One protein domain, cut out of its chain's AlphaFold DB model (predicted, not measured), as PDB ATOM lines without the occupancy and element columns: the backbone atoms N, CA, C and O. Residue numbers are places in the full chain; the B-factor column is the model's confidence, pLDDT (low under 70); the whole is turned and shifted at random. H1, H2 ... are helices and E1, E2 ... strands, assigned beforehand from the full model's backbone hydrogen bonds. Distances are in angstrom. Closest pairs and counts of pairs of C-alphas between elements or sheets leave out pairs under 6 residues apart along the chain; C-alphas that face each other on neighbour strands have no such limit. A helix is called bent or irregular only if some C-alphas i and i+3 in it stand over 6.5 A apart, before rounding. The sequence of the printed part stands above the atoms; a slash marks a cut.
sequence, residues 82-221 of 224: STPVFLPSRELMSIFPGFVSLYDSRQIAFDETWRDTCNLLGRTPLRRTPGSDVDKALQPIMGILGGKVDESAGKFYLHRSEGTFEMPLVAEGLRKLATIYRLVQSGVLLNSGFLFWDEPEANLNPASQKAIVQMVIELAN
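Overview. This is residues 82 to 221 of the 224 residues of the protein "AAA domain" of Bifidobacterium longum (UniProt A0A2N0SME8). Helix H4 runs through the middle of the model, with the small sheet E2 E3 E4 over one side of it and H3, side by side with H5, packed beside it. H2 packs on residues 179 to 183 of H4 and on E1 of the short strand pair E1 E5; H1 packs on H2, and residues 105 to 110 stick out beyond. The printed part has 140 residues, with five named helices and five named strands in the order E1 H1 H2 H3 E2 E3 E4 H4 E5 H5; the class is mixed, helices and strands. The sheet E2 E3 E4 is antiparallel and E1 E5 is parallel. The whole is compact, with a radius of gyration of the C-alphas of 14.4 A, and spans 43 by 37 by 30 A.

Arrangement. E1, residues 85 to 87, and E5, residues 195 to 197, are parallel neighbours; N 87 and O 196 are within hydrogen-bond range at 2.8 A. H1, residues 99 to 105, touches H2, residues 112 to 121, at a steep tilt of 53 degrees, opposite ways; their closest C-alphas, of Val 100 and Arg 115, are 5.6 A apart. H3, residues 133 to 145, is irregular, with C-alphas 137 and 140 7.1 A apart. E2, residues 147 to 152, E3, residues 155 to 160, and E4, residues 163 to 166, form a meander, each strand the antiparallel neighbour of the one before, in two hairpins; N 150 and O 157 are 3.2 A apart, N 158 and O 165 2.9 A, both within hydrogen-bond range. H4, residues 172 to 185, is the hub. It is on the sheet E2 E3 E4 at a height of 9.5 A, across the strands at 74 degrees to E2 on the local plane: two layers, a helix on one face of a sheet. With residues 179 to 183 alone H4 touches H2, the closest C-alphas being those of Leu 121 and Leu 183, 6.0 A. H3, H4 and H5, residues 206 to 221, form a bundle, helices at shallow tilts. H3 touches H5 at 8 degrees, opposite ways, the closest C-alphas, of Ala 137 and Glu 218, being 4.8 A apart. H3 touches H4 at 19 degrees, opposite ways, closest at the C-alphas of Leu 145 and Leu 174, 6.3 A. H4 and H5 only just touch, with 3 pairs of C-alphas within 8 A, closest at Gly 173 and Ser 208, 7.6 A. Every O i to N i+4 pair is within hydrogen-bond range in H1, H2, H4 and H5; in H3 6 of 9 are.

Along the chain. E1 begins at C-alpha 85, (25.438, -8.517, 39.285). H3 measures 18.8 A, H4 19.8 A and H5 22.9 A from first to last C-alpha; E2 measures 15.8 A and E3 16.4 A. H5 ends at C-alpha 221, (22.348, -5.648, 20.701).

Size, cuts and confidence. The two C-alphas farthest apart are those of Gln 107 and Gly 131, 44.6 A. The printed part has no cut. The links E1 to H1 and H2 to H3 are long. Mean pLDDT of the printed part is 90.7; residues 191 to 193 are under 70.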
ATOM      1  N   SER A  82      20.578   1.246  38.963       80.69
ATOM      2  CA  SER A  82      21.150   0.066  38.308       80.69
ATOM      3  C   SER A  82      21.104  -1.132  39.249       80.69
ATOM      4  O   SER A  82      21.061  -0.976  40.474       80.69
ATOM      5  N   THR A  83      21.121  -2.338  38.682       86.56
ATOM      6  CA  THR A  83      21.255  -3.584  39.449       86.56
ATOM      7  C   THR A  83      22.552  -4.277  39.034       86.56
ATOM      8  O   THR A  83      22.542  -5.036  38.066       86.56
ATOM      9  N   PRO A  84      23.686  -4.009  39.706       88.50
ATOM     10  CA  PRO A  84      24.916  -4.728  39.419       88.50
ATOM     11  C   PRO A  84      24.791  -6.187  39.871       88.50
ATOM     12  O   PRO A  84      24.289  -6.481  40.957       88.50
ATOM     13  N   VAL A  85      25.280  -7.090  39.032       91.25
ATOM     14  CA  VAL A  85      25.438  -8.517  39.285       91.25
ATOM     15  C   VAL A  85      26.927  -8.815  39.277       91.25
ATOM     16  O   VAL A  85      27.624  -8.449  38.333       91.25
ATOM     17  N   PHE A  86      27.398  -9.524  40.297       93.62
ATOM     18  CA  PHE A  86      28.739 -10.089  40.308       93.62
ATOM     19  C   PHE A  86      28.643 -11.616  40.319       93.62
ATOM     20  O   PHE A  86      28.134 -12.204  41.272       93.62
ATOM     21  N   LEU A  87      29.096 -12.264  39.251       92.19
ATOM     22  CA  LEU A  87      29.208 -13.717  39.188       92.19
ATOM     23  C   LEU A  87      30.618 -14.121  39.626       92.19
ATOM     24  O   LEU A  87      31.568 -13.803  38.907       92.19
ATOM     25  N   PRO A  88      30.773 -14.807  40.773       92.50
ATOM     26  CA  PRO A  88      32.068 -15.326  41.183       92.50
ATOM     27  C   PRO A  88      32.492 -16.502  40.291       92.50
ATOM     28  O   PRO A  88      31.683 -17.096  39.572       92.50
ATOM     29  N   SER A  89      33.761 -16.897  40.391       90.56
ATOM     30  CA  SER A  89      34.306 -18.042  39.649       90.56
ATOM     31  C   SER A  89      33.619 -19.377  39.981       90.56
ATOM     32  O   SER A  89      33.622 -20.299  39.159       90.56
ATOM     33  N   ARG A  90      32.988 -19.494  41.158       91.88
ATOM     34  CA  ARG A  90      32.192 -20.656  41.595       91.88
ATOM     35  C   ARG A  90      30.707 -20.458  41.291       91.88
ATOM     36  O   ARG A  90      30.182 -19.355  41.376       91.88
ATOM     37  N   GLU A  91      30.003 -21.540  40.969       93.25
ATOM     38  CA  GLU A  91      28.543 -21.476  40.830       93.25
ATOM     39  C   GLU A  91      27.839 -21.281  42.185       93.25
ATOM     40  O   GLU A  91      28.333 -21.726  43.219       93.25
ATOM     41  N   LEU A  92      26.669 -20.633  42.169       94.94
ATOM     42  CA  LEU A  92      25.920 -20.288  43.384       94.94
ATOM     43  C   LEU A  92      24.586 -21.032  43.524       94.94
ATOM     44  O   LEU A  92      23.977 -21.031  44.592       94.94
ATOM     45  N   MET A  93      24.091 -21.661  42.459       95.31
ATOM     46  CA  MET A  93      22.744 -22.231  42.470       95.31
ATOM     47  C   MET A  93      22.637 -23.469  43.362       95.31
ATOM     48  O   MET A  93      21.557 -23.745  43.881       95.31
ATOM     49  N   SER A  94      23.729 -24.215  43.549       94.38
ATOM     50  CA  SER A  94      23.723 -25.382  44.438       94.38
ATOM     51  C   SER A  94      23.714 -25.006  45.918       94.38
ATOM     52  O   SER A  94      23.132 -25.729  46.724       94.38
ATOM     53  N   ILE A  95      24.312 -23.862  46.264       93.19
ATOM     54  CA  ILE A  95      24.369 -23.355  47.637       93.19
ATOM     55  C   ILE A  95      23.207 -22.422  47.974       93.19
ATOM     56  O   ILE A  95      22.975 -22.170  49.147       93.19
ATOM     57  N   PHE A  96      22.470 -21.928  46.976       95.50
ATOM     58  CA  PHE A  96      21.350 -20.999  47.140       95.50
ATOM     59  C   PHE A  96      20.369 -21.339  48.285       95.50
ATOM     60  O   PHE A  96      19.994 -20.409  49.011       95.50
ATOM     61  N   PRO A  97      19.949 -22.608  48.501       95.69
ATOM     62  CA  PRO A  97      18.941 -22.932  49.509       95.69
ATOM     63  C   PRO A  97      19.342 -22.474  50.919       95.69
ATOM     64  O   PRO A  97      20.272 -22.995  51.527       95.69
ATOM     65  N   GLY A  98      18.617 -21.488  51.456       93.44
ATOM     66  CA  GLY A  98      18.849 -20.939  52.797       93.44
ATOM     67  C   GLY A  98      20.084 -20.037  52.940       93.44
ATOM     68  O   GLY A  98      20.264 -19.450  54.005       93.44
ATOM     69  N   PHE A  99      20.902 -19.860  51.894       95.50
ATOM     70  CA  PHE A  99      22.172 -19.131  51.987       95.50
ATOM     71  C   PHE A  99      22.005 -17.662  52.365       95.50
ATOM     72  O   PHE A  99      22.695 -17.189  53.261       95.50
ATOM     73  N   VAL A 100      21.061 -16.949  51.742       95.12
ATOM     74  CA  VAL A 100      20.817 -15.528  52.055       95.12
ATOM     75  C   VAL A 100      20.435 -15.358  53.527       95.12
ATOM     76  O   VAL A 100      20.994 -14.515  54.218       95.12
ATOM     77  N   SER A 101      19.539 -16.208  54.039       94.81
ATOM     78  CA  SER A 101      19.130 -16.167  55.447       94.81
ATOM     79  C   SER A 101      20.276 -16.531  56.394       94.81
ATOM     80  O   SER A 101      20.433 -15.902  57.443       94.81
ATOM     81  N   LEU A 102      21.095 -17.521  56.031       95.56
ATOM     82  CA  LEU A 102      22.264 -17.906  56.812       95.56
ATOM     83  C   LEU A 102      23.289 -16.768  56.876       95.56
ATOM     84  O   LEU A 102      23.753 -16.446  57.965       95.56
ATOM     85  N   TYR A 103      23.590 -16.144  55.736       95.44
ATOM     86  CA  TYR A 103      24.492 -14.999  55.639       95.44
ATOM     87  C   TYR A 103      23.988 -13.821  56.481       95.44
ATOM     88  O   TYR A 103      24.746 -13.234  57.243       95.44
ATOM     89  N   ASP A 104      22.695 -13.500  56.392       94.38
ATOM     90  CA  ASP A 104      22.122 -12.343  57.086       94.38
ATOM     91  C   ASP A 104      22.003 -12.561  58.612       94.38
ATOM     92  O   ASP A 104      21.940 -11.596  59.373       94.38
ATOM     93  N   SER A 105      21.971 -13.816  59.085       95.31
ATOM     94  CA  SER A 105      21.755 -14.151  60.506       95.31
ATOM     95  C   SER A 105      22.998 -14.642  61.254       95.31
ATOM     96  O   SER A 105      22.978 -14.715  62.486       95.31
ATOM     97  N   ARG A 106      24.077 -15.005  60.550       92.06
ATOM     98  CA  ARG A 106      25.288 -15.600  61.133       92.06
ATOM     99  C   ARG A 106      26.545 -14.976  60.539       92.06
ATOM    100  O   ARG A 106      26.558 -14.513  59.409       92.06
ATOM    101  N   GLN A 107      27.641 -15.039  61.290       85.56
ATOM    102  CA  GLN A 107      28.963 -14.740  60.745       85.56
ATOM    103  C   GLN A 107      29.466 -15.952  59.961       85.56
ATOM    104  O   GLN A 107      29.746 -16.997  60.550       85.56
ATOM    105  N   ILE A 108      29.565 -15.812  58.640       90.19
ATOM    106  CA  ILE A 108      30.103 -16.834  57.739       90.19
ATOM    107  C   ILE A 108      31.231 -16.248  56.891       90.19
ATOM    108  O   ILE A 108      31.251 -15.055  56.610       90.19
ATOM    109  N   ALA A 109      32.184 -17.090  56.495       88.44
ATOM    110  CA  ALA A 109      33.372 -16.684  55.743       88.44
ATOM    111  C   ALA A 109      33.120 -16.665  54.223       88.44
ATOM    112  O   ALA A 109      33.860 -17.282  53.461       88.44
ATOM    113  N   PHE A 110      32.050 -15.991  53.801       91.69
ATOM    114  CA  PHE A 110      31.763 -15.708  52.395       91.69
ATOM    115  C   PHE A 110      31.795 -14.204  52.176       91.69
ATOM    116  O   PHE A 110      31.364 -13.449  53.049       91.69
ATOM    117  N   ASP A 111      32.278 -13.775  51.017       92.75
ATOM    118  CA  ASP A 111      32.162 -12.378  50.638       92.75
ATOM    119  C   ASP A 111      30.711 -12.019  50.267       92.75
ATOM    120  O   ASP A 111      29.896 -12.861  49.868       92.75
ATOM    121  N   GLU A 112      30.374 -10.740  50.415       95.69
ATOM    122  CA  GLU A 112      29.001 -10.253  50.255       95.69
ATOM    123  C   GLU A 112      28.472 -10.401  48.818       95.69
ATOM    124  O   GLU A 112      27.255 -10.408  48.618       95.69
ATOM    125  N   THR A 113      29.342 -10.574  47.811       95.44
ATOM    126  CA  THR A 113      28.899 -10.700  46.411       95.44
ATOM    127  C   THR A 113      28.115 -11.990  46.180       95.44
ATOM    128  O   THR A 113      27.148 -11.999  45.417       95.44
ATOM    129  N   TRP A 114      28.442 -13.062  46.911       95.62
ATOM    130  CA  TRP A 114      27.717 -14.332  46.834       95.62
ATOM    131  C   TRP A 114      26.290 -14.153  47.343       95.62
ATOM    132  O   TRP A 114      25.332 -14.648  46.746       95.62
ATOM    133  N   ARG A 115      26.135 -13.410  48.447       95.69
ATOM    134  CA  ARG A 115      24.828 -13.133  49.051       95.69
ATOM    135  C   ARG A 115      23.984 -12.247  48.149       95.69
ATOM    136  O   ARG A 115      22.796 -12.524  47.973       95.69
ATOM    137  N   ASP A 116      24.582 -11.217  47.557       95.31
ATOM    138  CA  ASP A 116      23.903 -10.343  46.602       95.31
ATOM    139  C   ASP A 116      23.378 -11.120  45.399       95.31
ATOM    140  O   ASP A 116      22.191 -11.036  45.081       95.31
ATOM    141  N   THR A 117      24.224 -11.929  44.765       95.31
ATOM    142  CA  THR A 117      23.832 -12.683  43.573       95.31
ATOM    143  C   THR A 117      22.808 -13.763  43.897       95.31
ATOM    144  O   THR A 117      21.838 -13.914  43.154       95.31
ATOM    145  N   CYS A 118      22.920 -14.446  45.042       96.12
ATOM    146  CA  CYS A 118      21.865 -15.341  45.524       96.12
ATOM    147  C   CYS A 118      20.529 -14.602  45.708       96.12
ATOM    148  O   CYS A 118      19.499 -15.084  45.248       96.12
ATOM    149  N   ASN A 119      20.520 -13.406  46.302       95.06
ATOM    150  CA  ASN A 119      19.298 -12.603  46.423       95.06
ATOM    151  C   ASN A 119      18.689 -12.266  45.043       95.06
ATOM    152  O   ASN A 119      17.476 -12.347  44.854       95.06
ATOM    153  N   LEU A 120      19.522 -11.951  44.046       94.19
ATOM    154  CA  LEU A 120      19.068 -11.688  42.675       94.19
ATOM    155  C   LEU A 120      18.516 -12.942  41.977       94.19
ATOM    156  O   LEU A 120      17.504 -12.850  41.279       94.19
ATOM    157  N   LEU A 121      19.127 -14.108  42.199       94.44
ATOM    158  CA  LEU A 121      18.650 -15.396  41.682       94.44
ATOM    159  C   LEU A 121      17.261 -15.763  42.218       94.44
ATOM    160  O   LEU A 121      16.446 -16.321  41.483       94.44
ATOM    161  N   GLY A 122      16.979 -15.411  43.475       93.06
ATOM    162  CA  GLY A 122      15.690 -15.650  44.121       93.06
ATOM    163  C   GLY A 122      14.540 -14.778  43.603       93.06
ATOM    164  O   GLY A 122      13.389 -15.024  43.954       93.06
ATOM    165  N   ARG A 123      14.804 -13.769  42.758       92.19
ATOM    166  CA  ARG A 123      13.741 -12.917  42.200       92.19
ATOM    167  C   ARG A 123      12.818 -13.714  41.284       92.19
ATOM    168  O   ARG A 123      13.270 -14.482  40.431       92.19
ATOM    169  N   THR A 124      11.514 -13.494  41.411       90.62
ATOM    170  CA  THR A 124      10.501 -14.140  40.569       90.62
ATOM    171  C   THR A 124      10.813 -13.918  39.081       90.62
ATOM    172  O   THR A 124      11.137 -12.791  38.697       90.62
ATOM    173  N   PRO A 125      10.772 -14.963  38.233       89.88
ATOM    174  CA  PRO A 125      10.964 -14.782  36.801       89.88
ATOM    175  C   PRO A 125       9.862 -13.883  36.232       89.88
ATOM    176  O   PRO A 125       8.696 -13.996  36.614       89.88
ATOM    177  N   LEU A 126      10.221 -13.022  35.284       88.25
ATOM    178  CA  LEU A 126       9.250 -12.303  34.474       88.25
ATOM    179  C   LEU A 126       8.516 -13.280  33.551       88.25
ATOM    180  O   LEU A 126       9.002 -14.367  33.221       88.25
ATOM    181  N   ARG A 127       7.328 -12.877  33.091       85.06
ATOM    182  CA  ARG A 127       6.593 -13.648  32.089       85.06
ATOM    183  C   ARG A 127       7.419 -13.713  30.800       85.06
ATOM    184  O   ARG A 127       7.657 -12.692  30.157       85.06
ATOM    185  N   ARG A 128       7.818 -14.925  30.407       81.50
ATOM    186  CA  ARG A 128       8.506 -15.167  29.134       81.50
ATOM    187  C   ARG A 128       7.619 -14.721  27.972       81.50
ATOM    188  O   ARG A 128       6.448 -15.097  27.907       81.50
ATOM    189  N   THR A 129       8.206 -13.972  27.044       83.69
ATOM    190  CA  THR A 129       7.576 -13.571  25.782       83.69
ATOM    191  C   THR A 129       8.335 -14.254  24.644       83.69
ATOM    192  O   THR A 129       9.415 -13.784  24.294       83.69
ATOM    193  N   PRO A 130       7.843 -15.392  24.119       84.06
ATOM    194  CA  PRO A 130       8.525 -16.116  23.051       84.06
ATOM    195  C   PRO A 130       8.813 -15.220  21.843       84.06
ATOM    196  O   PRO A 130       7.947 -14.455  21.422       84.06
ATOM    197  N   GLY A 131      10.024 -15.318  21.295       83.81
ATOM    198  CA  GLY A 131      10.444 -14.528  20.133       83.81
ATOM    199  C   GLY A 131      10.804 -13.066  20.423       83.81
ATOM    200  O   GLY A 131      11.137 -12.345  19.480       83.81
ATOM    201  N   SER A 132      10.782 -12.622  21.685       87.50
ATOM    202  CA  SER A 132      11.402 -11.347  22.068       87.50
ATOM    203  C   SER A 132      12.918 -11.393  21.871       87.50
ATOM    204  O   SER A 132      13.510 -12.471  21.799       87.50
ATOM    205  N   ASP A 133      13.572 -10.235  21.820       85.50
ATOM    206  CA  ASP A 133      15.028 -10.186  21.629       85.50
ATOM    207  C   ASP A 133      15.780 -10.835  22.794       85.50
ATOM    208  O   ASP A 133      16.740 -11.568  22.586       85.50
ATOM    209  N   VAL A 134      15.243 -10.717  24.008       85.62
ATOM    210  CA  VAL A 134      15.720 -11.453  25.186       85.62
ATOM    211  C   VAL A 134      15.589 -12.967  25.010       85.62
ATOM    212  O   VAL A 134      16.499 -13.720  25.353       85.62
ATOM    213  N   ASP A 135      14.454 -13.434  24.488       87.25
ATOM    214  CA  ASP A 135      14.223 -14.861  24.261       87.25
ATOM    215  C   ASP A 135      15.170 -15.418  23.194       87.25
ATOM    216  O   ASP A 135      15.697 -16.519  23.359       87.25
ATOM    217  N   LYS A 136      15.433 -14.639  22.135       88.25
ATOM    218  CA  LYS A 136      16.428 -14.958  21.100       88.25
ATOM    219  C   LYS A 136      17.839 -15.002  21.684       88.25
ATOM    220  O   LYS A 136      18.550 -15.978  21.455       88.25
ATOM    221  N   ALA A 137      18.206 -14.006  22.493       88.00
ATOM    222  CA  ALA A 137      19.519 -13.916  23.122       88.00
ATOM    223  C   ALA A 137      19.821 -15.110  24.038       88.00
ATOM    224  O   ALA A 137      20.967 -15.538  24.147       88.00
ATOM    225  N   LEU A 138      18.793 -15.700  24.657       89.88
ATOM    226  CA  LEU A 138      18.938 -16.886  25.500       89.88
ATOM    227  C   LEU A 138      19.029 -18.211  24.730       89.88
ATOM    228  O   LEU A 138      19.467 -19.203  25.319       89.88
ATOM    229  N   GLN A 139      18.665 -18.266  23.441       91.81
ATOM    230  CA  GLN A 139      18.647 -19.525  22.679       91.81
ATOM    231  C   GLN A 139      19.983 -20.287  22.677       91.81
ATOM    232  O   GLN A 139      19.945 -21.502  22.891       91.81
ATOM    233  N   PRO A 140      21.161 -19.645  22.512       92.62
ATOM    234  CA  PRO A 140      22.442 -20.351  22.548       92.62
ATOM    235  C   PRO A 140      22.666 -21.100  23.867       92.62
ATOM    236  O   PRO A 140      23.110 -22.247  23.874       92.62
ATOM    237  N   ILE A 141      22.309 -20.471  24.992       92.69
ATOM    238  CA  ILE A 141      22.429 -21.079  26.320       92.69
ATOM    239  C   ILE A 141      21.372 -22.167  26.514       92.69
ATOM    240  O   ILE A 141      21.696 -23.252  26.997       92.69
ATOM    241  N   MET A 142      20.123 -21.911  26.117       92.38
ATOM    242  CA  MET A 142      19.031 -22.882  26.223       92.38
ATOM    243  C   MET A 142      19.318 -24.163  25.431       92.38
ATOM    244  O   MET A 142      19.030 -25.252  25.924       92.38
ATOM    245  N   GLY A 143      19.944 -24.051  24.255       93.38
ATOM    246  CA  GLY A 143      20.360 -25.200  23.448       93.38
ATOM    247  C   GLY A 143      21.359 -26.112  24.166       93.38
ATOM    248  O   GLY A 143      21.266 -27.329  24.051       93.38
ATOM    249  N   ILE A 144      22.269 -25.545  24.965       94.56
ATOM    250  CA  ILE A 144      23.236 -26.317  25.766       94.56
ATOM    251  C   ILE A 144      22.611 -26.831  27.064       94.56
ATOM    252  O   ILE A 144      22.870 -27.959  27.492       94.56
ATOM    253  N   LEU A 145      21.777 -26.010  27.709       94.25
ATOM    254  CA  LEU A 145      21.030 -26.420  28.891       94.25
ATOM    255  C   LEU A 145      20.058 -27.556  28.580       94.25
ATOM    256  O   LEU A 145      19.781 -28.327  29.494       94.25
ATOM    257  N   GLY A 146      19.581 -27.694  27.340       92.00
ATOM    258  CA  GLY A 146      18.760 -28.823  26.893       92.00
ATOM    259  C   GLY A 146      17.472 -28.990  27.701       92.00
ATOM    260  O   GLY A 146      17.001 -30.108  27.892       92.00
ATOM    261  N   GLY A 147      16.952 -27.899  28.265       90.62
ATOM    262  CA  GLY A 147      15.937 -27.983  29.302       90.62
ATOM    263  C   GLY A 147      15.529 -26.643  29.895       90.62
ATOM    264  O   GLY A 147      15.987 -25.579  29.474       90.62
ATOM    265  N   LYS A 148      14.652 -26.712  30.896       91.75
ATOM    266  CA  LYS A 148      14.151 -25.557  31.643       91.75
ATOM    267  C   LYS A 148      14.732 -25.561  33.050       91.75
ATOM    268  O   LYS A 148      14.760 -26.594  33.707       91.75
ATOM    269  N   VAL A 149      15.123 -24.383  33.518       94.50
ATOM    270  CA  VAL A 149      15.482 -24.149  34.916       94.50
ATOM    271  C   VAL A 149      14.318 -23.465  35.617       94.50
ATOM    272  O   VAL A 149      13.749 -22.511  35.078       94.50
ATOM    273  N   ASP A 150      13.967 -23.935  36.803       93.00
ATOM    274  CA  ASP A 150      13.014 -23.280  37.688       93.00
ATOM    275  C   ASP A 150      13.451 -23.378  39.156       93.00
ATOM    276  O   ASP A 150      14.491 -23.950  39.494       93.00
ATOM    277  N   GLU A 151      12.691 -22.705  40.012       94.00
ATOM    278  CA  GLU A 151      12.896 -22.684  41.452       94.00
ATOM    279  C   GLU A 151      11.620 -23.189  42.125       94.00
ATOM    280  O   GLU A 151      10.520 -22.747  41.783       94.00
ATOM    281  N   SER A 152      11.774 -24.134  43.047       92.06
ATOM    282  CA  SER A 152      10.687 -24.708  43.830       92.06
ATOM    283  C   SER A 152      11.150 -24.968  45.263       92.06
ATOM    284  O   SER A 152      12.153 -25.648  45.499       92.06
ATOM    285  N   ALA A 153      10.396 -24.441  46.229       89.56
ATOM    286  CA  ALA A 153      10.641 -24.598  47.664       89.56
ATOM    287  C   ALA A 153      12.069 -24.209  48.112       89.56
ATOM    288  O   ALA A 153      12.685 -24.881  48.943       89.56
ATOM    289  N   GLY A 154      12.607 -23.120  47.563       90.88
ATOM    290  CA  GLY A 154      13.931 -22.587  47.873       90.88
ATOM    291  C   GLY A 154      15.080 -23.324  47.187       90.88
ATOM    292  O   GLY A 154      16.228 -23.145  47.588       90.88
ATOM    293  N   LYS A 155      14.801 -24.173  46.190       95.38
ATOM    294  CA  LYS A 155      15.800 -24.975  45.472       95.38
ATOM    295  C   LYS A 155      15.640 -24.820  43.972       95.38
ATOM    296  O   LYS A 155      14.525 -24.772  43.463       95.38
ATOM    297  N   PHE A 156      16.763 -24.803  43.267       96.88
ATOM    298  CA  PHE A 156      16.766 -24.805  41.813       96.88
ATOM    299  C   PHE A 156      16.805 -26.219  41.244       96.88
ATOM    300  O   PHE A 156      17.524 -27.086  41.756       96.88
ATOM    301  N   TYR A 157      16.091 -26.409  40.138       97.31
ATOM    302  CA  TYR A 157      16.050 -27.660  39.392       97.31
ATOM    303  C   TYR A 157      16.323 -27.409  37.912       97.31
ATOM    304  O   TYR A 157      16.060 -26.329  37.378       97.31
ATOM    305  N   LEU A 158      16.876 -28.422  37.250       97.44
ATOM    306  CA  LEU A 158      17.013 -28.484  35.803       97.44
ATOM    307  C   LEU A 158      16.128 -29.618  35.279       97.44
ATOM    308  O   LEU A 158      16.357 -30.787  35.582       97.44
ATOM    309  N   HIS A 159      15.134 -29.267  34.472       96.25
ATOM    310  CA  HIS A 159      14.236 -30.204  33.809       96.25
ATOM    311  C   HIS A 159      14.705 -30.464  32.386       96.25
ATOM    312  O   HIS A 159      14.731 -29.539  31.569       96.25
ATOM    313  N   ARG A 160      15.025 -31.719  32.079       95.25
ATOM    314  CA  ARG A 160      15.380 -32.187  30.735       95.25
ATOM    315  C   ARG A 160      14.503 -33.370  30.329       95.25
ATOM    316  O   ARG A 160      13.710 -33.869  31.124       95.25
ATOM    317  N   SER A 161      14.663 -33.836  29.094       94.12
ATOM    318  CA  SER A 161      14.005 -35.052  28.594       94.12
ATOM    319  C   SER A 161      14.303 -36.298  29.434       94.12
ATOM    320  O   SER A 161      13.466 -37.186  29.541       94.12
ATOM    321  N   GLU A 162      15.488 -36.352  30.036       94.06
ATOM    322  CA  GLU A 162      16.002 -37.468  30.825       94.06
ATOM    323  C   GLU A 162      15.489 -37.454  32.271       94.06
ATOM    324  O   GLU A 162      15.644 -38.443  32.984       94.06
ATOM    325  N   GLY A 163      14.888 -36.346  32.714       95.50
ATOM    326  CA  GLY A 163      14.348 -36.199  34.060       95.50
ATOM    327  C   GLY A 163      14.568 -34.816  34.667       95.50
ATOM    328  O   GLY A 163      15.021 -33.869  34.019       95.50
ATOM    329  N   THR A 164      14.226 -34.721  35.949       97.38
ATOM    330  CA  THR A 164      14.433 -33.535  36.780       97.38
ATOM    331  C   THR A 164      15.651 -33.754  37.658       97.38
ATOM    332  O   THR A 164      15.727 -34.763  38.353       97.38
ATOM    333  N   PHE A 165      16.573 -32.798  37.649       97.50
ATOM    334  CA  PHE A 165      17.802 -32.849  38.428       97.50
ATOM    335  C   PHE A 165      17.832 -31.697  39.427       97.50
ATOM    336  O   PHE A 165      17.689 -30.534  39.041       97.50
ATOM    337  N   GLU A 166      18.061 -31.999  40.704       97.25
ATOM    338  CA  GLU A 166      18.457 -30.996  41.686       97.25
ATOM    339  C   GLU A 166      19.771 -30.355  41.244       97.25
ATOM    340  O   GLU A 166      20.693 -31.044  40.797       97.25
ATOM    341  N   MET A 167      19.899 -29.041  41.423       96.88
ATOM    342  CA  MET A 167      21.083 -28.334  40.946       96.88
ATOM    343  C   MET A 167      22.424 -28.923  41.440       96.88
ATOM    344  O   MET A 167      23.335 -29.007  40.625       96.88
ATOM    345  N   PRO A 168      22.588 -29.421  42.686       96.56
ATOM    346  CA  PRO A 168      23.818 -30.102  43.111       96.56
ATOM    347  C   PRO A 168      24.242 -31.314  42.262       96.56
ATOM    348  O   PRO A 168      25.426 -31.641  42.237       96.56
ATOM    349  N   LEU A 169      23.310 -31.976  41.566       96.62
ATOM    350  CA  LEU A 169      23.593 -33.117  40.682       96.62
ATOM    351  C   LEU A 169      23.959 -32.688  39.252       96.62
ATOM    352  O   LEU A 169      24.361 -33.511  38.432       96.62
ATOM    353  N   VAL A 170      23.822 -31.400  38.937       96.69
ATOM    354  CA  VAL A 170      24.101 -30.836  37.617       96.69
ATOM    355  C   VAL A 170      25.577 -30.441  37.519       96.69
ATOM    356  O   VAL A 170      26.146 -29.830  38.426       96.69
ATOM    357  N   ALA A 171      26.212 -30.738  36.383       94.31
ATOM    358  CA  ALA A 171      27.597 -30.339  36.126       94.31
ATOM    359  C   ALA A 171      27.793 -28.821  36.306       94.31
ATOM    360  O   ALA A 171      26.964 -28.022  35.876       94.31
ATOM    361  N   GLU A 172      28.909 -28.407  36.911       93.62
ATOM    362  CA  GLU A 172      29.158 -27.001  37.271       93.62
ATOM    363  C   GLU A 172      29.010 -26.026  36.099       93.62
ATOM    364  O   GLU A 172      28.346 -24.999  36.235       93.62
ATOM    365  N   GLY A 173      29.544 -26.373  34.926       92.56
ATOM    366  CA  GLY A 173      29.404 -25.525  33.746       92.56
ATOM    367  C   GLY A 173      27.945 -25.295  33.335       92.56
ATOM    368  O   GLY A 173      27.584 -24.189  32.943       92.56
ATOM    369  N   LEU A 174      27.072 -26.297  33.496       94.50
ATOM    370  CA  LEU A 174      25.634 -26.141  33.255       94.50
ATOM    371  C   LEU A 174      24.964 -25.294  34.344       94.50
ATOM    372  O   LEU A 174      24.083 -24.501  34.026       94.50
ATOM    373  N   ARG A 175      25.404 -25.391  35.604       95.75
ATOM    374  CA  ARG A 175      24.919 -24.528  36.697       95.75
ATOM    375  C   ARG A 175      25.255 -23.054  36.457       95.75
ATOM    376  O   ARG A 175      24.414 -22.186  36.689       95.75
ATOM    377  N   LYS A 176      26.446 -22.755  35.925       93.69
ATOM    378  CA  LYS A 176      26.828 -21.390  35.516       93.69
ATOM    379  C   LYS A 176      25.915 -20.855  34.410       93.69
ATOM    380  O   LYS A 176      25.377 -19.758  34.525       93.69
ATOM    381  N   LEU A 177      25.659 -21.660  33.381       93.25
ATOM    382  CA  LEU A 177      24.715 -21.305  32.317       93.25
ATOM    383  C   LEU A 177      23.285 -21.095  32.843       93.25
ATOM    384  O   LEU A 177      22.620 -20.126  32.476       93.25
ATOM    385  N   ALA A 178      22.832 -21.966  33.743       95.19
ATOM    386  CA  ALA A 178      21.534 -21.864  34.401       95.19
ATOM    387  C   ALA A 178      21.406 -20.581  35.242       95.19
ATOM    388  O   ALA A 178      20.339 -19.967  35.258       95.19
ATOM    389  N   THR A 179      22.499 -20.140  35.877       94.44
ATOM    390  CA  THR A 179      22.567 -18.893  36.658       94.44
ATOM    391  C   THR A 179      22.251 -17.693  35.770       94.44
ATOM    392  O   THR A 179      21.359 -16.907  36.084       94.44
ATOM    393  N   ILE A 180      22.926 -17.582  34.624       91.44
ATOM    394  CA  ILE A 180      22.719 -16.478  33.676       91.44
ATOM    395  C   ILE A 180      21.301 -16.512  33.125       91.44
ATOM    396  O   ILE A 180      20.592 -15.512  33.186       91.44
ATOM    397  N   TYR A 181      20.863 -17.685  32.654       92.19
ATOM    398  CA  TYR A 181      19.499 -17.888  32.175       92.19
ATOM    399  C   TYR A 181      18.476 -17.392  33.208       92.19
ATOM    400  O   TYR A 181      17.565 -16.639  32.866       92.19
ATOM    401  N   ARG A 182      18.661 -17.729  34.492       92.81
ATOM    402  CA  ARG A 182      17.748 -17.316  35.562       92.81
ATOM    403  C   ARG A 182      17.749 -15.807  35.810       92.81
ATOM    404  O   ARG A 182      16.674 -15.249  36.031       92.81
ATOM    405  N   LEU A 183      18.919 -15.164  35.772       91.19
ATOM    406  CA  LEU A 183      19.079 -13.718  35.976       91.19
ATOM    407  C   LEU A 183      18.510 -12.891  34.817       91.19
ATOM    408  O   LEU A 183      17.886 -11.854  35.040       91.19
ATOM    409  N   VAL A 184      18.670 -13.362  33.579       88.81
ATOM    410  CA  VAL A 184      18.007 -12.749  32.420       88.81
ATOM    411  C   VAL A 184      16.490 -12.908  32.552       88.81
ATOM    412  O   VAL A 184      15.749 -11.943  32.391       88.81
ATOM    413  N   GLN A 185      16.009 -14.099  32.928       88.00
ATOM    414  CA  GLN A 185      14.575 -14.346  33.089       88.00
ATOM    415  C   GLN A 185      13.911 -13.528  34.195       88.00
ATOM    416  O   GLN A 185      12.742 -13.178  34.057       88.00
ATOM    417  N   SER A 186      14.605 -13.215  35.287       87.62
ATOM    418  CA  SER A 186      14.081 -12.326  36.335       87.62
ATOM    419  C   SER A 186      14.157 -10.842  35.967       87.62
ATOM    420  O   SER A 186      13.772  -9.994  36.769       87.62
ATOM    421  N   GLY A 187      14.648 -10.512  34.770       86.06
ATOM    422  CA  GLY A 187      14.821  -9.138  34.319       86.06
ATOM    423  C   GLY A 187      15.940  -8.385  35.026       86.06
ATOM    424  O   GLY A 187      16.087  -7.189  34.797       86.06
ATOM    425  N   VAL A 188      16.738  -9.062  35.862       87.75
ATOM    426  CA  VAL A 188      17.867  -8.454  36.582       87.75
ATOM    427  C   VAL A 188      18.874  -7.868  35.604       87.75
ATOM    428  O   VAL A 188      19.403  -6.789  35.853       87.75
ATOM    429  N   LEU A 189      19.097  -8.560  34.488       82.81
ATOM    430  CA  LEU A 189      19.995  -8.090  33.445       82.81
ATOM    431  C   LEU A 189      19.299  -7.188  32.417       82.81
ATOM    432  O   LEU A 189      19.994  -6.550  31.664       82.81
ATOM    433  N   LEU A 190      17.968  -7.058  32.388       76.44
ATOM    434  CA  LEU A 190      17.258  -6.458  31.242       76.44
ATOM    435  C   LEU A 190      17.092  -4.927  31.262       76.44
ATOM    436  O   LEU A 190      16.549  -4.383  30.311       76.44
ATOM    437  N   ASN A 191      17.494  -4.228  32.329       63.91
ATOM    438  CA  ASN A 191      17.274  -2.779  32.473       63.91
ATOM    439  C   ASN A 191      18.441  -2.113  33.218       63.91
ATOM    440  O   ASN A 191      18.377  -1.936  34.439       63.91
ATOM    441  N   SER A 192      19.509  -1.750  32.502       61.69
ATOM    442  CA  SER A 192      20.688  -1.082  33.086       61.69
ATOM    443  C   SER A 192      21.405  -1.929  34.151       61.69
ATOM    444  O   SER A 192      21.911  -1.416  35.156       61.69
ATOM    445  N   GLY A 193      21.390  -3.252  33.970       68.62
ATOM    446  CA  GLY A 193      22.106  -4.189  34.825       68.62
ATOM    447  C   GLY A 193      23.563  -4.295  34.386       68.62
ATOM    448  O   GLY A 193      23.841  -4.531  33.218       68.62
ATOM    449  N   PHE A 194      24.505  -4.147  35.314       80.31
ATOM    450  CA  PHE A 194      25.914  -4.428  35.026       80.31
ATOM    451  C   PHE A 194      26.200  -5.887  35.354       80.31
ATOM    452  O   PHE A 194      25.913  -6.313  36.469       80.31
ATOM    453  N   LEU A 195      26.794  -6.636  34.427       86.81
ATOM    454  CA  LEU A 195      27.303  -7.975  34.706       86.81
ATOM    455  C   LEU A 195      28.825  -7.929  34.845       86.81
ATOM    456  O   LEU A 195      29.543  -7.738  33.867       86.81
ATOM    457  N   PHE A 196      29.310  -8.149  36.060       90.44
ATOM    458  CA  PHE A 196      30.711  -8.440  36.331       90.44
ATOM    459  C   PHE A 196      30.843  -9.946  36.499       90.44
ATOM    460  O   PHE A 196      30.169 -10.529  37.345       90.44
ATOM    461  N   TRP A 197      31.676 -10.583  35.687       90.06
ATOM    462  CA  TRP A 197      31.860 -12.025  35.747       90.06
ATOM    463  C   TRP A 197      33.334 -12.350  35.924       90.06
ATOM    464  O   TRP A 197      34.150 -12.058  35.054       90.06
ATOM    465  N   ASP A 198      33.647 -12.935  37.075       92.19
ATOM    466  CA  ASP A 198      34.966 -13.450  37.404       92.19
ATOM    467  C   ASP A 198      35.178 -14.850  36.809       92.19
ATOM    468  O   ASP A 198      34.336 -15.737  36.963       92.19
ATOM    469  N   GLU A 199      36.300 -15.035  36.112       90.75
ATOM    470  CA  GLU A 199      36.663 -16.262  35.382       90.75
ATOM    471  C   GLU A 199      35.501 -16.867  34.553       90.75
ATOM    472  O   GLU A 199      35.055 -18.001  34.807       90.75
ATOM    473  N   PRO A 200      34.966 -16.133  33.556       86.94
ATOM    474  CA  PRO A 200      33.821 -16.579  32.762       86.94
ATOM    475  C   PRO A 200      34.060 -17.892  32.011       86.94
ATOM    476  O   PRO A 200      33.110 -18.617  31.730       86.94
ATOM    477  N   GLU A 201      35.308 -18.235  31.707       86.12
ATOM    478  CA  GLU A 201      35.722 -19.456  31.019       86.12
ATOM    479  C   GLU A 201      35.858 -20.681  31.937       86.12
ATOM    480  O   GLU A 201      35.862 -21.819  31.452       86.12
ATOM    481  N   ALA A 202      35.965 -20.479  33.255       87.88
ATOM    482  CA  ALA A 202      36.267 -21.557  34.189       87.88
ATOM    483  C   ALA A 202      35.157 -22.617  34.209       87.88
ATOM    484  O   ALA A 202      33.967 -22.306  34.306       87.88
ATOM    485  N   ASN A 203      35.545 -23.894  34.187       85.56
ATOM    486  CA  ASN A 203      34.634 -25.048  34.222       85.56
ATOM    487  C   ASN A 203      33.623 -25.099  33.055       85.56
ATOM    488  O   ASN A 203      32.603 -25.790  33.145       85.56
ATOM    489  N   LEU A 204      33.910 -24.404  31.945       89.19
ATOM    490  CA  LEU A 204      33.113 -24.427  30.720       89.19
ATOM    491  C   LEU A 204      33.813 -25.170  29.588       89.19
ATOM    492  O   LEU A 204      34.989 -24.950  29.305       89.19
ATOM    493  N   ASN A 205      33.050 -25.996  28.872       91.12
ATOM    494  CA  ASN A 205      33.520 -26.592  27.628       91.12
ATOM    495  C   ASN A 205      33.507 -25.555  26.474       91.12
ATOM    496  O   ASN A 205      32.834 -24.522  26.578       91.12
ATOM    497  N   PRO A 206      34.196 -25.823  25.347       92.38
ATOM    498  CA  PRO A 206      34.276 -24.877  24.230       92.38
ATOM    499  C   PRO A 206      32.923 -24.473  23.625       92.38
ATOM    500  O   PRO A 206      32.782 -23.358  23.126       92.38
ATOM    501  N   ALA A 207      31.918 -25.356  23.655       91.44
ATOM    502  CA  ALA A 207      30.581 -25.030  23.165       91.44
ATOM    503  C   ALA A 207      29.877 -24.028  24.096       91.44
ATOM    504  O   ALA A 207      29.320 -23.041  23.618       91.44
ATOM    505  N   SER A 208      29.973 -24.228  25.414       91.44
ATOM    506  CA  SER A 208      29.435 -23.315  26.429       91.44
ATOM    507  C   SER A 208      30.059 -21.928  26.339       91.44
ATOM    508  O   SER A 208      29.333 -20.939  26.381       91.44
ATOM    509  N   GLN A 209      31.379 -21.845  26.149       91.12
ATOM    510  CA  GLN A 209      32.072 -20.564  25.978       91.12
ATOM    511  C   GLN A 209      31.539 -19.799  24.758       91.12
ATOM    512  O   GLN A 209      31.188 -18.625  24.868       91.12
ATOM    513  N   LYS A 210      31.384 -20.474  23.609       92.25
ATOM    514  CA  LYS A 210      30.799 -19.866  22.403       92.25
ATOM    515  C   LYS A 210      29.363 -19.392  22.628       92.25
ATOM    516  O   LYS A 210      29.014 -18.301  22.191       92.25
ATOM    517  N   ALA A 211      28.544 -20.185  23.318       91.75
ATOM    518  CA  ALA A 211      27.160 -19.816  23.603       91.75
ATOM    519  C   ALA A 211      27.047 -18.591  24.515       91.75
ATOM    520  O   ALA A 211      26.175 -17.757  24.288       91.75
ATOM    521  N   ILE A 212      27.928 -18.454  25.510       88.50
ATOM    522  CA  ILE A 212      27.980 -17.257  26.359       88.50
ATOM    523  C   ILE A 212      28.359 -16.036  25.540       88.50
ATOM    524  O   ILE A 212      27.667 -15.031  25.630       88.50
ATOM    525  N   VAL A 213      29.417 -16.123  24.728       89.88
ATOM    526  CA  VAL A 213      29.842 -15.000  23.883       89.88
ATOM    527  C   VAL A 213      28.704 -14.569  22.960       89.88
ATOM    528  O   VAL A 213      28.392 -13.383  22.901       89.88
ATOM    529  N   GLN A 214      28.027 -15.523  22.309       90.81
ATOM    530  CA  GLN A 214      26.873 -15.211  21.471       90.81
ATOM    531  C   GLN A 214      25.759 -14.545  22.283       90.81
ATOM    532  O   GLN A 214      25.270 -13.496  21.886       90.81
ATOM    533  N   MET A 215      25.387 -15.106  23.436       88.75
ATOM    534  CA  MET A 215      24.342 -14.534  24.287       88.75
ATOM    535  C   MET A 215      24.691 -13.113  24.749       88.75
ATOM    536  O   MET A 215      23.825 -12.247  24.711       88.75
ATOM    537  N   VAL A 216      25.938 -12.843  25.149       84.69
ATOM    538  CA  VAL A 216      26.376 -11.496  25.560       84.69
ATOM    539  C   VAL A 216      26.236 -10.505  24.404       84.69
ATOM    540  O   VAL A 216      25.731  -9.407  24.616       84.69
ATOM    541  N   ILE A 217      26.630 -10.894  23.188       87.38
ATOM    542  CA  ILE A 217      26.482 -10.051  21.992       87.38
ATOM    543  C   ILE A 217      25.001  -9.776  21.699       87.38
ATOM    544  O   ILE A 217      24.630  -8.634  21.443       87.38
ATOM    545  N   GLU A 218      24.149 -10.801  21.752       86.62
ATOM    546  CA  GLU A 218      22.712 -10.652  21.496       86.62
ATOM    547  C   GLU A 218      22.021  -9.782  22.553       86.62
ATOM    548  O   GLU A 218      21.187  -8.948  22.209       86.62
ATOM    549  N   LEU A 219      22.386  -9.932  23.832       80.94
ATOM    550  CA  LEU A 219      21.889  -9.068  24.903       80.94
ATOM    551  C   LEU A 219      22.321  -7.613  24.668       80.94
ATOM    552  O   LEU A 219      21.460  -6.738  24.621       80.94
ATOM    553  N   ALA A 220      23.606  -7.371  24.399       81.69
ATOM    554  CA  ALA A 220      24.109  -6.027  24.110       81.69
ATOM    555  C   ALA A 220      23.376  -5.369  22.925       81.69
ATOM    556  O   ALA A 220      22.992  -4.200  22.989       81.69
ATOM    557  N   ASN A 221      23.112  -6.129  21.857       81.75
ATOM    558  CA  ASN A 221      22.348  -5.648  20.701       81.75
ATOM    559  C   ASN A 221      20.876  -5.353  21.031       81.75
ATOM    560  O   ASN A 221      20.277  -4.474  20.414       81.75
TER     561      ASN A 221